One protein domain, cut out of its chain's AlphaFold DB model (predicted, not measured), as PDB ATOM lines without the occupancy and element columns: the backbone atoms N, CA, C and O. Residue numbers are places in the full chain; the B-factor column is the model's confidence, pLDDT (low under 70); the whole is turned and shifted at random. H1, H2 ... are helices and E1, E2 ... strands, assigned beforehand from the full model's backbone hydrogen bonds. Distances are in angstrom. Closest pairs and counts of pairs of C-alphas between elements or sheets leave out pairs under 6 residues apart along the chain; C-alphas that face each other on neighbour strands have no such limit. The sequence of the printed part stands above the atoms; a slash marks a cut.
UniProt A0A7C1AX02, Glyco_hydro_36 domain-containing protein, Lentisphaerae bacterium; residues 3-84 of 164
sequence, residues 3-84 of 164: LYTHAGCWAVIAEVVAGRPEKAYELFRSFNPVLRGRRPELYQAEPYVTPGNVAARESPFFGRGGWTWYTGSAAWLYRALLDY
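AT A GLANCE: This is residues 3 to 84 of the 164 residues of the protein "Glyco_hydro_36 domain-containing protein" of Lentisphaerae bacterium (UniProt A0A7C1AX02). Three helices lie side by side in a small bundle, their centres making a triangle: H1 and H2 make a helical hairpin, and H5, the last element of the printed part, packs along H1 and runs the same way, with H2 and H5 near each other. At the end where H1 and H5 begin and H2 ends sits a head built largely of loops, which holds the two one-turn helices H3 and H4, the short strand E1 and the long link of residues 56 to 72. The printed part has 82 residues, with five named helices and one named strand in the order H1, H2, H3, H4, E1, H5, and its class is mostly helix. It is compact, with a radius of gyration of the C-alphas of 12.2 A, and spans 35 by 24 by 20 A.

HOW THE PARTS SIT: Begin at the longest helix, H1, residues 5 to 17. It touches H2, residues 21 to 30, at a shallow tilt of 12 degrees, opposite ways; look at the C-alphas of Val 12 and Ala 24, the closest, 4.6 A apart. H1 also touches H5, residues 73 to 84, at a shallow tilt of 11 degrees, the same way; the closest C-alphas are those of His 6 and Ser 73, 4.2 A apart. H2 and H5 are near each other, with 9 pairs of C-alphas within 10 A. Move on to H3, residues 33 to 36, which is close to H2 but not clearly touching, its Leu 35 C-alpha 6.7 A from that of Arg 29. H4, residues 40 to 43, is close to H3 but not clearly touching; the C-alphas of Arg 36 and Tyr 43 are closest, at 6.0 A. E1, residues 53 to 55, pairs with no named strand, but its residues 53 to 54 pair antiparallel with residues 3 to 4 and with residues 65 to 66. The C-alphas of Thr 5 and Asn 53, the closest of H1 and E1, are 5.1 A apart. H4 and E1 are only just apart, at 8.2 A. In H2 every O i to N i+4 pair is within hydrogen-bond range, in H1 8 of 9 and in H5 7 of 8; H3 and H4 are too short for such a pair.

IN THESE COORDINATES: Find C-alpha 5 at (-9.411, 14.758, -18.112); from there H1 runs 18.5 A to C-alpha 17. H2 measures 14.3 A, H3 5.1 A, H4 4.9 A and E1 6.6 A. H5 runs 15.3 A and ends at C-alpha 84, (-8.707, -0.483, -12.339).

THE WHOLE: The two C-alphas farthest apart, those of Gly 19 and Pro 60, are 35.8 A from each other. The printed part has no cut, and the link from E1 to H5 is long. The mean pLDDT of the printed part is 95.9, and no printed residue is under 70.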
ATOM      1  N   LEU A   3     -10.547  21.162 -15.343       89.56
ATOM      2  CA  LEU A   3     -10.266  19.734 -15.221       89.56
ATOM      3  C   LEU A   3      -9.572  19.263 -16.499       89.56
ATOM      4  O   LEU A   3     -10.195  19.264 -17.556       89.56
ATOM      5  N   TYR A   4      -8.319  18.828 -16.396       95.19
ATOM      6  CA  TYR A   4      -7.634  18.109 -17.466       95.19
ATOM      7  C   TYR A   4      -7.954  16.615 -17.341       95.19
ATOM      8  O   TYR A   4      -7.499  15.957 -16.404       95.19
ATOM      9  N   THR A   5      -8.775  16.082 -18.250       95.88
ATOM     10  CA  THR A   5      -9.411  14.758 -18.112       95.88
ATOM     11  C   THR A   5      -8.388  13.632 -17.972       95.88
ATOM     12  O   THR A   5      -8.579  12.716 -17.174       95.88
ATOM     13  N   HIS A   6      -7.268  13.726 -18.687       96.69
ATOM     14  CA  HIS A   6      -6.147  12.794 -18.585       96.69
ATOM     15  C   HIS A   6      -5.634  12.676 -17.140       96.69
ATOM     16  O   HIS A   6      -5.569  11.575 -16.599       96.69
ATOM     17  N   ALA A   7      -5.341  13.802 -16.482       96.62
ATOM     18  CA  ALA A   7      -4.912  13.808 -15.082       96.62
ATOM     19  C   ALA A   7      -6.050  13.401 -14.129       96.62
ATOM     20  O   ALA A   7      -5.814  12.714 -13.136       96.62
ATOM     21  N   GLY A   8      -7.299  13.748 -14.459       97.00
ATOM     22  CA  GLY A   8      -8.481  13.272 -13.736       97.00
ATOM     23  C   GLY A   8      -8.579  11.742 -13.696       97.00
ATOM     24  O   GLY A   8      -8.938  11.173 -12.665       97.00
ATOM     25  N   CYS A   9      -8.189  11.054 -14.772       98.25
ATOM     26  CA  CYS A   9      -8.134   9.591 -14.801       98.25
ATOM     27  C   CYS A   9      -7.076   9.027 -13.842       98.25
ATOM     28  O   CYS A   9      -7.311   7.990 -13.227       98.25
ATOM     29  N   TRP A  10      -5.941   9.704 -13.651       98.44
ATOM     30  CA  TRP A  10      -4.952   9.284 -12.654       98.44
ATOM     31  C   TRP A  10      -5.480   9.409 -11.229       98.44
ATOM     32  O   TRP A  10      -5.222   8.527 -10.417       98.44
ATOM     33  N   ALA A  11      -6.273  10.443 -10.935       98.31
ATOM     34  CA  ALA A  11      -6.945  10.557  -9.643       98.31
ATOM     35  C   ALA A  11      -7.924   9.392  -9.412       98.31
ATOM     36  O   ALA A  11      -7.921   8.799  -8.338       98.31
ATOM     37  N   VAL A  12      -8.696   8.993 -10.433       98.62
ATOM     38  CA  VAL A  12      -9.545   7.783 -10.365       98.62
ATOM     39  C   VAL A  12      -8.711   6.549 -10.029       98.62
ATOM     40  O   VAL A  12      -9.060   5.798  -9.123       98.62
ATOM     41  N   ILE A  13      -7.598   6.347 -10.737       98.62
ATOM     42  CA  ILE A  13      -6.700   5.208 -10.517       98.62
ATOM     43  C   ILE A  13      -6.120   5.232  -9.098       98.62
ATOM     44  O   ILE A  13      -6.096   4.199  -8.433       98.62
ATOM     45  N   ALA A  14      -5.700   6.399  -8.607       98.62
ATOM     46  CA  ALA A  14      -5.162   6.558  -7.261       98.62
ATOM     47  C   ALA A  14      -6.191   6.190  -6.179       98.62
ATOM     48  O   ALA A  14      -5.848   5.494  -5.226       98.62
ATOM     49  N   GLU A  15      -7.455   6.586  -6.345       98.56
ATOM     50  CA  GLU A  15      -8.543   6.196  -5.440       98.56
ATOM     51  C   GLU A  15      -8.788   4.679  -5.444       98.56
ATOM     52  O   GLU A  15      -8.990   4.086  -4.383       98.56
ATOM     53  N   VAL A  16      -8.707   4.027  -6.613       98.19
ATOM     54  CA  VAL A  16      -8.781   2.559  -6.705       98.19
ATOM     55  C   VAL A  16      -7.622   1.904  -5.953       98.19
ATOM     56  O   VAL A  16      -7.849   1.020  -5.129       98.19
ATOM     57  N   VAL A  17      -6.387   2.348  -6.206       97.50
ATOM     58  CA  VAL A  17      -5.175   1.816  -5.556       97.50
ATOM     59  C   VAL A  17      -5.221   2.020  -4.041       97.50
ATOM     60  O   VAL A  17      -4.786   1.153  -3.289       97.50
ATOM     61  N   ALA A  18      -5.804   3.125  -3.581       97.69
ATOM     62  CA  ALA A  18      -5.984   3.412  -2.164       97.69
ATOM     63  C   ALA A  18      -7.166   2.662  -1.514       97.69
ATOM     64  O   ALA A  18      -7.477   2.913  -0.349       97.69
ATOM     65  N   GLY A  19      -7.842   1.767  -2.245       95.75
ATOM     66  CA  GLY A  19      -8.944   0.961  -1.722       95.75
ATOM     67  C   GLY A  19     -10.239   1.742  -1.491       95.75
ATOM     68  O   GLY A  19     -11.022   1.362  -0.623       95.75
ATOM     69  N   ARG A  20     -10.479   2.824  -2.248       97.19
ATOM     70  CA  ARG A  20     -11.679   3.681  -2.158       97.19
ATOM     71  C   ARG A  20     -12.522   3.617  -3.447       97.19
ATOM     72  O   ARG A  20     -12.629   4.612  -4.170       97.19
ATOM     73  N   PRO A  21     -13.133   2.460  -3.765       96.00
ATOM     74  CA  PRO A  21     -13.807   2.235  -5.046       96.00
ATOM     75  C   PRO A  21     -15.023   3.147  -5.272       96.00
ATOM     76  O   PRO A  21     -15.280   3.573  -6.400       96.00
ATOM     77  N   GLU A  22     -15.744   3.522  -4.217       97.06
ATOM     78  CA  GLU A  22     -16.863   4.466  -4.288       97.06
ATOM     79  C   GLU A  22     -16.383   5.848  -4.738       97.06
ATOM     80  O   GLU A  22     -16.972   6.442  -5.645       97.06
ATOM     81  N   LYS A  23     -15.273   6.328  -4.162       98.00
ATOM     82  CA  LYS A  23     -14.696   7.627  -4.513       98.00
ATOM     83  C   LYS A  23     -14.099   7.617  -5.915       98.00
ATOM     84  O   LYS A  23     -14.320   8.557  -6.679       98.00
ATOM     85  N   ALA A  24     -13.418   6.534  -6.289       98.12
ATOM     86  CA  ALA A  24     -12.929   6.337  -7.649       98.12
ATOM     87  C   ALA A  24     -14.064   6.432  -8.677       98.12
ATOM     88  O   ALA A  24     -13.946   7.134  -9.684       98.12
ATOM     89  N   TYR A  25     -15.188   5.764  -8.409       97.62
ATOM     90  CA  TYR A  25     -16.332   5.780  -9.311       97.62
ATOM     91  C   TYR A  25     -17.049   7.138  -9.335       97.62
ATOM     92  O   TYR A  25     -17.466   7.587 -10.403       97.62
ATOM     93  N   GLU A  26     -17.160   7.829  -8.198       97.25
ATOM     94  CA  GLU A  26     -17.660   9.209  -8.131       97.25
ATOM     95  C   GLU A  26     -16.836  10.142  -9.035       97.25
ATOM     96  O   GLU A  26     -17.400  10.840  -9.885       97.25
ATOM     97  N   LEU A  27     -15.503  10.094  -8.917       96.88
ATOM     98  CA  LEU A  27     -14.591  10.865  -9.762       96.88
ATOM     99  C   LEU A  27     -14.762  10.502 -11.236       96.88
ATOM    100  O   LEU A  27     -14.994  11.396 -12.049       96.88
ATOM    101  N   PHE A  28     -14.733   9.212 -11.581       97.25
ATOM    102  CA  PHE A  28     -14.905   8.744 -12.959       97.25
ATOM    103  C   PHE A  28     -16.194   9.289 -13.592       97.25
ATOM    104  O   PHE A  28     -16.193   9.749 -14.734       97.25
ATOM    105  N   ARG A  29     -17.302   9.292 -12.841       95.19
ATOM    106  CA  ARG A  29     -18.597   9.803 -13.311       95.19
ATOM    107  C   ARG A  29     -18.612  11.310 -13.534       95.19
ATOM    108  O   ARG A  29     -19.332  11.768 -14.420       95.19
ATOM    109  N   SER A  30     -17.855  12.073 -12.748       92.44
ATOM    110  CA  SER A  30     -17.869  13.543 -12.786       92.44
ATOM    111  C   SER A  30     -17.447  14.123 -14.145       92.44
ATOM    112  O   SER A  30     -17.925  15.193 -14.545       92.44
ATOM    113  N   PHE A  31     -16.608  13.388 -14.882       92.38
ATOM    114  CA  PHE A  31     -16.090  13.769 -16.197       92.38
ATOM    115  C   PHE A  31     -16.354  12.749 -17.307       92.38
ATOM    116  O   PHE A  31     -15.853  12.902 -18.418       92.38
ATOM    117  N   ASN A  32     -17.182  11.735 -17.045       95.31
ATOM    118  CA  ASN A  32     -17.591  10.780 -18.064       95.31
ATOM    119  C   ASN A  32     -18.450  11.475 -19.147       95.31
ATOM    120  O   ASN A  32     -19.486  12.057 -18.803       95.31
ATOM    121  N   PRO A  33     -18.089  11.386 -20.441       95.50
ATOM    122  CA  PRO A  33     -18.772  12.126 -21.504       95.50
ATOM    123  C   PRO A  33     -20.242  11.730 -21.672       95.50
ATOM    124  O   PRO A  33     -21.078  12.601 -21.893       95.50
ATOM    125  N   VAL A  34     -20.587  10.457 -21.462       96.12
ATOM    126  CA  VAL A  34     -21.972   9.966 -21.564       96.12
ATOM    127  C   VAL A  34     -22.841  10.561 -20.459       96.12
ATOM    128  O   VAL A  34     -23.986  10.939 -20.695       96.12
ATOM    129  N   LEU A  35     -22.310  10.666 -19.237       95.94
ATOM    130  CA  LEU A  35     -23.050  11.246 -18.113       95.94
ATOM    131  C   LEU A  35     -23.141  12.765 -18.206       95.94
ATOM    132  O   LEU A  35     -24.199  13.326 -17.921       95.94
ATOM    133  N   ARG A  36     -22.061  13.433 -18.620       94.75
ATOM    134  CA  ARG A  36     -22.070  14.884 -18.837       94.75
ATOM    135  C   ARG A  36     -22.975  15.280 -19.998       94.75
ATOM    136  O   ARG A  36     -23.720  16.247 -19.876       94.75
ATOM    137  N   GLY A  37     -22.990  14.468 -21.049       95.94
ATOM    138  CA  GLY A  37     -23.850  14.597 -22.218       95.94
ATOM    139  C   GLY A  37     -25.351  14.584 -21.935       95.94
ATOM    140  O   GLY A  37     -26.124  15.003 -22.787       95.94
ATOM    141  N   ARG A  38     -25.779  14.168 -20.733       96.88
ATOM    142  CA  ARG A  38     -27.183  14.263 -20.293       96.88
ATOM    143  C   ARG A  38     -27.646  15.695 -20.010       96.88
ATOM    144  O   ARG A  38     -28.835  15.901 -19.813       96.88
ATOM    145  N   ARG A  39     -26.716  16.651 -19.952       96.38
ATOM    146  CA  ARG A  39     -26.971  18.095 -19.842       96.38
ATOM    147  C   ARG A  39     -26.288  18.811 -21.008       96.38
ATOM    148  O   ARG A  39     -25.238  19.429 -20.804       96.38
ATOM    149  N   PRO A  40     -26.780  18.631 -22.245       96.56
ATOM    150  CA  PRO A  40     -26.113  19.122 -23.450       96.56
ATOM    151  C   PRO A  40     -25.929  20.646 -23.456       96.56
ATOM    152  O   PRO A  40     -24.894  21.126 -23.916       96.56
ATOM    153  N   GLU A  41     -26.867  21.396 -22.878       96.25
ATOM    154  CA  GLU A  41     -26.812  22.852 -22.709       96.25
ATOM    155  C   GLU A  41     -25.617  23.314 -21.863       96.25
ATOM    156  O   GLU A  41     -25.047  24.368 -22.134       96.25
ATOM    157  N   LEU A  42     -25.202  22.501 -20.886       95.62
ATOM    158  CA  LEU A  42     -24.029  22.755 -20.048       95.62
ATOM    159  C   LEU A  42     -22.750  22.165 -20.655       95.62
ATOM    160  O   LEU A  42     -21.690  22.782 -20.601       95.62
ATOM    161  N   TYR A  43     -22.821  20.939 -21.183       96.25
ATOM    162  CA  TYR A  43     -21.642  20.206 -21.645       96.25
ATOM    163  C   TYR A  43     -21.116  20.717 -22.990       96.25
ATOM    164  O   TYR A  43     -19.900  20.776 -23.161       96.25
ATOM    165  N   GLN A  44     -22.001  21.116 -23.912       96.81
ATOM    166  CA  GLN A  44     -21.680  21.747 -25.203       96.81
ATOM    167  C   GLN A  44     -20.551  21.054 -25.999       96.81
ATOM    168  O   GLN A  44     -19.732  21.712 -26.642       96.81
ATOM    169  N   ALA A  45     -20.498  19.725 -25.920       96.19
ATOM    170  CA  ALA A  45     -19.516  18.858 -26.563       96.19
ATOM    171  C   ALA A  45     -20.157  17.498 -26.883       96.19
ATOM    172  O   ALA A  45     -21.236  17.172 -26.376       96.19
ATOM    173  N   GLU A  46     -19.508  16.691 -27.718       96.94
ATOM    174  CA  GLU A  46     -20.055  15.416 -28.166       96.94
ATOM    175  C   GLU A  46     -20.129  14.394 -27.009       96.94
ATOM    176  O   GLU A  46     -19.122  14.114 -26.351       96.94
ATOM    177  N   PRO A  47     -21.302  13.790 -26.739       95.31
ATOM    178  CA  PRO A  47     -21.518  12.934 -25.564       95.31
ATOM    179  C   PRO A  47     -20.945  11.516 -25.714       95.31
ATOM    180  O   PRO A  47     -21.062  10.695 -24.804       95.31
ATOM    181  N   TYR A  48     -20.343  11.214 -26.864       95.00
ATOM    182  CA  TYR A  48     -19.823   9.898 -27.239       95.00
ATOM    183  C   TYR A  48     -18.296   9.867 -27.405       95.00
ATOM    184  O   TYR A  48     -17.735   8.802 -27.648       95.00
ATOM    185  N   VAL A  49     -17.603  11.000 -27.229       95.81
ATOM    186  CA  VAL A  49     -16.131  11.067 -27.229       95.81
ATOM    187  C   VAL A  49     -15.614  11.644 -25.917       95.81
ATOM    188  O   VAL A  49     -16.270  12.454 -25.268       95.81
ATOM    189  N   THR A  50     -14.417  11.225 -25.510       96.19
ATOM    190  CA  THR A  50     -13.787  11.745 -24.287       96.19
ATOM    191  C   THR A  50     -13.218  13.145 -24.548       96.19
ATOM    192  O   THR A  50     -12.428  13.291 -25.482       96.19
ATOM    193  N   PRO A  51     -13.562  14.169 -23.743       95.38
ATOM    194  CA  PRO A  51     -12.990  15.502 -23.885       95.38
ATOM    195  C   PRO A  51     -11.596  15.558 -23.253       95.38
ATOM    196  O   PRO A  51     -11.330  14.886 -22.253       95.38
ATOM    197  N   GLY A  52     -10.712  16.401 -23.786       95.81
ATOM    198  CA  GLY A  52      -9.411  16.667 -23.169       95.81
ATOM    199  C   GLY A  52      -9.539  17.446 -21.862       95.81
ATOM    200  O   GLY A  52      -8.740  17.255 -20.941       95.81
ATOM    201  N   ASN A  53     -10.567  18.289 -21.751       94.94
ATOM    202  CA  ASN A  53     -10.843  19.042 -20.538       94.94
ATOM    203  C   ASN A  53     -12.337  19.330 -20.322       94.94
ATOM    204  O   ASN A  53     -13.154  19.275 -21.240       94.94
ATOM    205  N   VAL A  54     -12.662  19.724 -19.091       94.25
ATOM    206  CA  VAL A  54     -13.936  20.351 -18.724       94.25
ATOM    207  C   VAL A  54     -13.640  21.661 -17.998       94.25
ATOM    208  O   VAL A  54     -12.806  21.706 -17.088       94.25
ATOM    209  N   ALA A  55     -14.307  22.740 -18.399       94.25
ATOM    210  CA  ALA A  55     -14.153  24.047 -17.772       94.25
ATOM    211  C   ALA A  55     -14.573  24.011 -16.288       94.25
ATOM    212  O   ALA A  55     -15.662  23.535 -15.952       94.25
ATOM    213  N   ALA A  56     -13.701  24.505 -15.402       91.69
ATOM    214  CA  ALA A  56     -13.966  24.557 -13.964       91.69
ATOM    215  C   ALA A  56     -14.915  25.705 -13.597       91.69
ATOM    216  O   ALA A  56     -15.313  26.504 -14.447       91.69
ATOM    217  N   ARG A  57     -15.300  25.754 -12.319       91.56
ATOM    218  CA  ARG A  57     -16.315  26.666 -11.778       91.56
ATOM    219  C   ARG A  57     -15.956  28.139 -11.955       91.56
ATOM    220  O   ARG A  57     -16.844  28.964 -12.101       91.56
ATOM    221  N   GLU A  58     -14.668  28.447 -11.967       93.38
ATOM    222  CA  GLU A  58     -14.122  29.797 -12.098       93.38
ATOM    223  C   GLU A  58     -14.141  30.298 -13.553       93.38
ATOM    224  O   GLU A  58     -13.849  31.462 -13.813       93.38
ATOM    225  N   SER A  59     -14.459  29.433 -14.523       93.88
ATOM    226  CA  SER A  59     -14.559  29.802 -15.935       93.88
ATOM    227  C   SER A  59     -15.943  30.374 -16.265       93.88
ATOM    228  O   SER A  59     -16.944  29.802 -15.831       93.88
ATOM    229  N   PRO A  60     -16.044  31.397 -17.139       93.81
ATOM    230  CA  PRO A  60     -17.334  31.833 -17.686       93.81
ATOM    231  C   PRO A  60     -18.040  30.736 -18.506       93.81
ATOM    232  O   PRO A  60     -19.237  30.828 -18.751       93.81
ATOM    233  N   PHE A  61     -17.318  29.684 -18.908       94.31
ATOM    234  CA  PHE A  61     -17.844  28.539 -19.653       94.31
ATOM    235  C   PHE A  61     -17.973  27.286 -18.781       94.31
ATOM    236  O   PHE A  61     -17.765  26.179 -19.277       94.31
ATOM    237  N   PHE A  62     -18.236  27.447 -17.479       94.69
ATOM    238  CA  PHE A  62     -18.319  26.345 -16.519       94.69
ATOM    239  C   PHE A  62     -19.034  25.112 -17.088       94.69
ATOM    240  O   PHE A  62     -20.138  25.191 -17.615       94.69
ATOM    241  N   GLY A  63     -18.401  23.948 -16.943       93.19
ATOM    242  CA  GLY A  63     -18.996  22.665 -17.293       93.19
ATOM    243  C   GLY A  63     -18.908  22.267 -18.768       93.19
ATOM    244  O   GLY A  63     -19.137  21.080 -19.040       93.19
ATOM    245  N   ARG A  64     -18.508  23.186 -19.658       95.62
ATOM    246  CA  ARG A  64     -18.267  22.929 -21.084       95.62
ATOM    247  C   ARG A  64     -17.092  21.973 -21.289       95.62
ATOM    248  O   ARG A  64     -16.028  22.150 -20.690       95.62
ATOM    249  N   GLY A  65     -17.291  20.967 -22.133       94.88
ATOM    250  CA  GLY A  65     -16.237  20.090 -22.633       94.88
ATOM    251  C   GLY A  65     -15.435  20.762 -23.747       94.88
ATOM    252  O   GLY A  65     -15.971  21.552 -24.524       94.88
ATOM    253  N   GLY A  66     -14.145  20.456 -23.830       93.50
ATOM    254  CA  GLY A  66     -13.261  20.981 -24.868       93.50
ATOM    255  C   GLY A  66     -12.170  19.992 -25.260       93.50
ATOM    256  O   GLY A  66     -12.007  18.940 -24.632       93.50
ATOM    257  N   TRP A  67     -11.438  20.334 -26.327       92.69
ATOM    258  CA  TRP A  67     -10.385  19.491 -26.909       92.69
ATOM    259  C   TRP A  67     -10.870  18.049 -27.121       92.69
ATOM    260  O   TRP A  67     -10.234  17.089 -26.677       92.69
ATOM    261  N   THR A  68     -12.062  17.904 -27.705       92.25
ATOM    262  CA  THR A  68     -12.642  16.598 -28.022       92.25
ATOM    263  C   THR A  68     -11.845  15.921 -29.134       92.25
ATOM    264  O   THR A  68     -11.067  16.563 -29.843       92.25
ATOM    265  N   TRP A  69     -12.009  14.601 -29.253       94.19
ATOM    266  CA  TRP A  69     -11.323  13.727 -30.215       94.19
ATOM    267  C   TRP A  69      -9.818  13.558 -30.004       94.19
ATOM    268  O   TRP A  69      -9.360  12.461 -29.686       94.19
ATOM    269  N   TYR A  70      -9.037  14.617 -30.189       91.62
ATOM    270  CA  TYR A  70      -7.580  14.540 -30.232       91.62
ATOM    271  C   TYR A  70      -6.967  14.702 -28.836       91.62
ATOM    272  O   TYR A  70      -6.414  15.738 -28.475       91.62
ATOM    273  N   THR A  71      -7.102  13.664 -28.008       95.06
ATOM    274  CA  THR A  71      -6.571  13.667 -26.641       95.06
ATOM    275  C   THR A  71      -6.197  12.269 -26.155       95.06
ATOM    276  O   THR A  71      -6.933  11.300 -26.339       95.06
ATOM    277  N   GLY A  72      -5.086  12.168 -25.417       95.19
ATOM    278  CA  GLY A  72      -4.721  10.943 -24.692       95.19
ATOM    279  C   GLY A  72      -5.706  10.569 -23.573       95.19
ATOM    280  O   GLY A  72      -5.647   9.456 -23.051       95.19
ATOM    281  N   SER A  73      -6.637  11.464 -23.221       96.62
ATOM    282  CA  SER A  73      -7.653  11.220 -22.192       96.62
ATOM    283  C   SER A  73      -8.532  10.013 -22.513       96.62
ATOM    284  O   SER A  73      -8.930   9.307 -21.595       96.62
ATOM    285  N   ALA A  74      -8.798   9.730 -23.794       96.56
ATOM    286  CA  ALA A  74      -9.590   8.565 -24.190       96.56
ATOM    287  C   ALA A  74      -8.924   7.244 -23.764       96.56
ATOM    288  O   ALA A  74      -9.576   6.377 -23.179       96.56
ATOM    289  N   ALA A  75      -7.611   7.115 -23.987       97.31
ATOM    290  CA  ALA A  75      -6.850   5.935 -23.580       97.31
ATOM    291  C   ALA A  75      -6.851   5.775 -22.054       97.31
ATOM    292  O   ALA A  75      -7.104   4.685 -21.542       97.31
ATOM    293  N   TRP A  76      -6.634   6.864 -21.315       97.94
ATOM    294  CA  TRP A  76      -6.634   6.820 -19.853       97.94
ATOM    295  C   TRP A  76      -8.005   6.568 -19.245       97.94
ATOM    296  O   TRP A  76      -8.085   5.833 -18.264       97.94
ATOM    297  N   LEU A  77      -9.079   7.098 -19.832       97.69
ATOM    298  CA  LEU A  77     -10.439   6.827 -19.374       97.69
ATOM    299  C   LEU A  77     -10.778   5.342 -19.540       97.69
ATOM    300  O   LEU A  77     -11.316   4.725 -18.619       97.69
ATOM    301  N   TYR A  78     -10.410   4.755 -20.684       97.38
ATOM    302  CA  TYR A  78     -10.576   3.324 -20.931       97.38
ATOM    303  C   TYR A  78      -9.795   2.481 -19.920       97.38
ATOM    304  O   TYR A  78     -10.359   1.565 -19.326       97.38
ATOM    305  N   ARG A  79      -8.523   2.817 -19.666       97.94
ATOM    306  CA  ARG A  79      -7.696   2.101 -18.685       97.94
ATOM    307  C   ARG A  79      -8.203   2.265 -17.256       97.94
ATOM    308  O   ARG A  79      -8.296   1.274 -16.545       97.94
ATOM    309  N   ALA A  80      -8.581   3.471 -16.839       98.44
ATOM    310  CA  ALA A  80      -9.147   3.714 -15.512       98.44
ATOM    311  C   ALA A  80     -10.402   2.857 -15.267       98.44
ATOM    312  O   ALA A  80     -10.567   2.299 -14.184       98.44
ATOM    313  N   LEU A  81     -11.255   2.694 -16.286       98.06
ATOM    314  CA  LEU A  81     -12.411   1.810 -16.195       98.06
ATOM    315  C   LEU A  81     -12.016   0.328 -16.220       98.06
ATOM    316  O   LEU A  81     -12.359  -0.396 -15.293       98.06
ATOM    317  N   LEU A  82     -11.337  -0.136 -17.270       98.31
ATOM    318  CA  LEU A  82     -11.088  -1.563 -17.488       98.31
ATOM    319  C   LEU A  82     -10.050  -2.133 -16.519       98.31
ATOM    320  O   LEU A  82     -10.327  -3.121 -15.839       98.31
ATOM    321  N   ASP A  83      -8.875  -1.513 -16.445       98.44
ATOM    322  CA  ASP A  83      -7.739  -2.065 -15.707       98.44
ATOM    323  C   ASP A  83      -7.926  -1.927 -14.190       98.44
ATOM    324  O   ASP A  83      -7.432  -2.767 -13.435       98.44
ATOM    325  N   TYR A  84      -8.629  -0.874 -13.750       98.44
ATOM    326  CA  TYR A  84      -8.707  -0.483 -12.339       98.44
ATOM    327  C   TYR A  84     -10.109  -0.640 -11.747       98.44
ATOM    328  O   TYR A  84     -10.273  -1.467 -10.860       98.44
TER     329      TYR A  84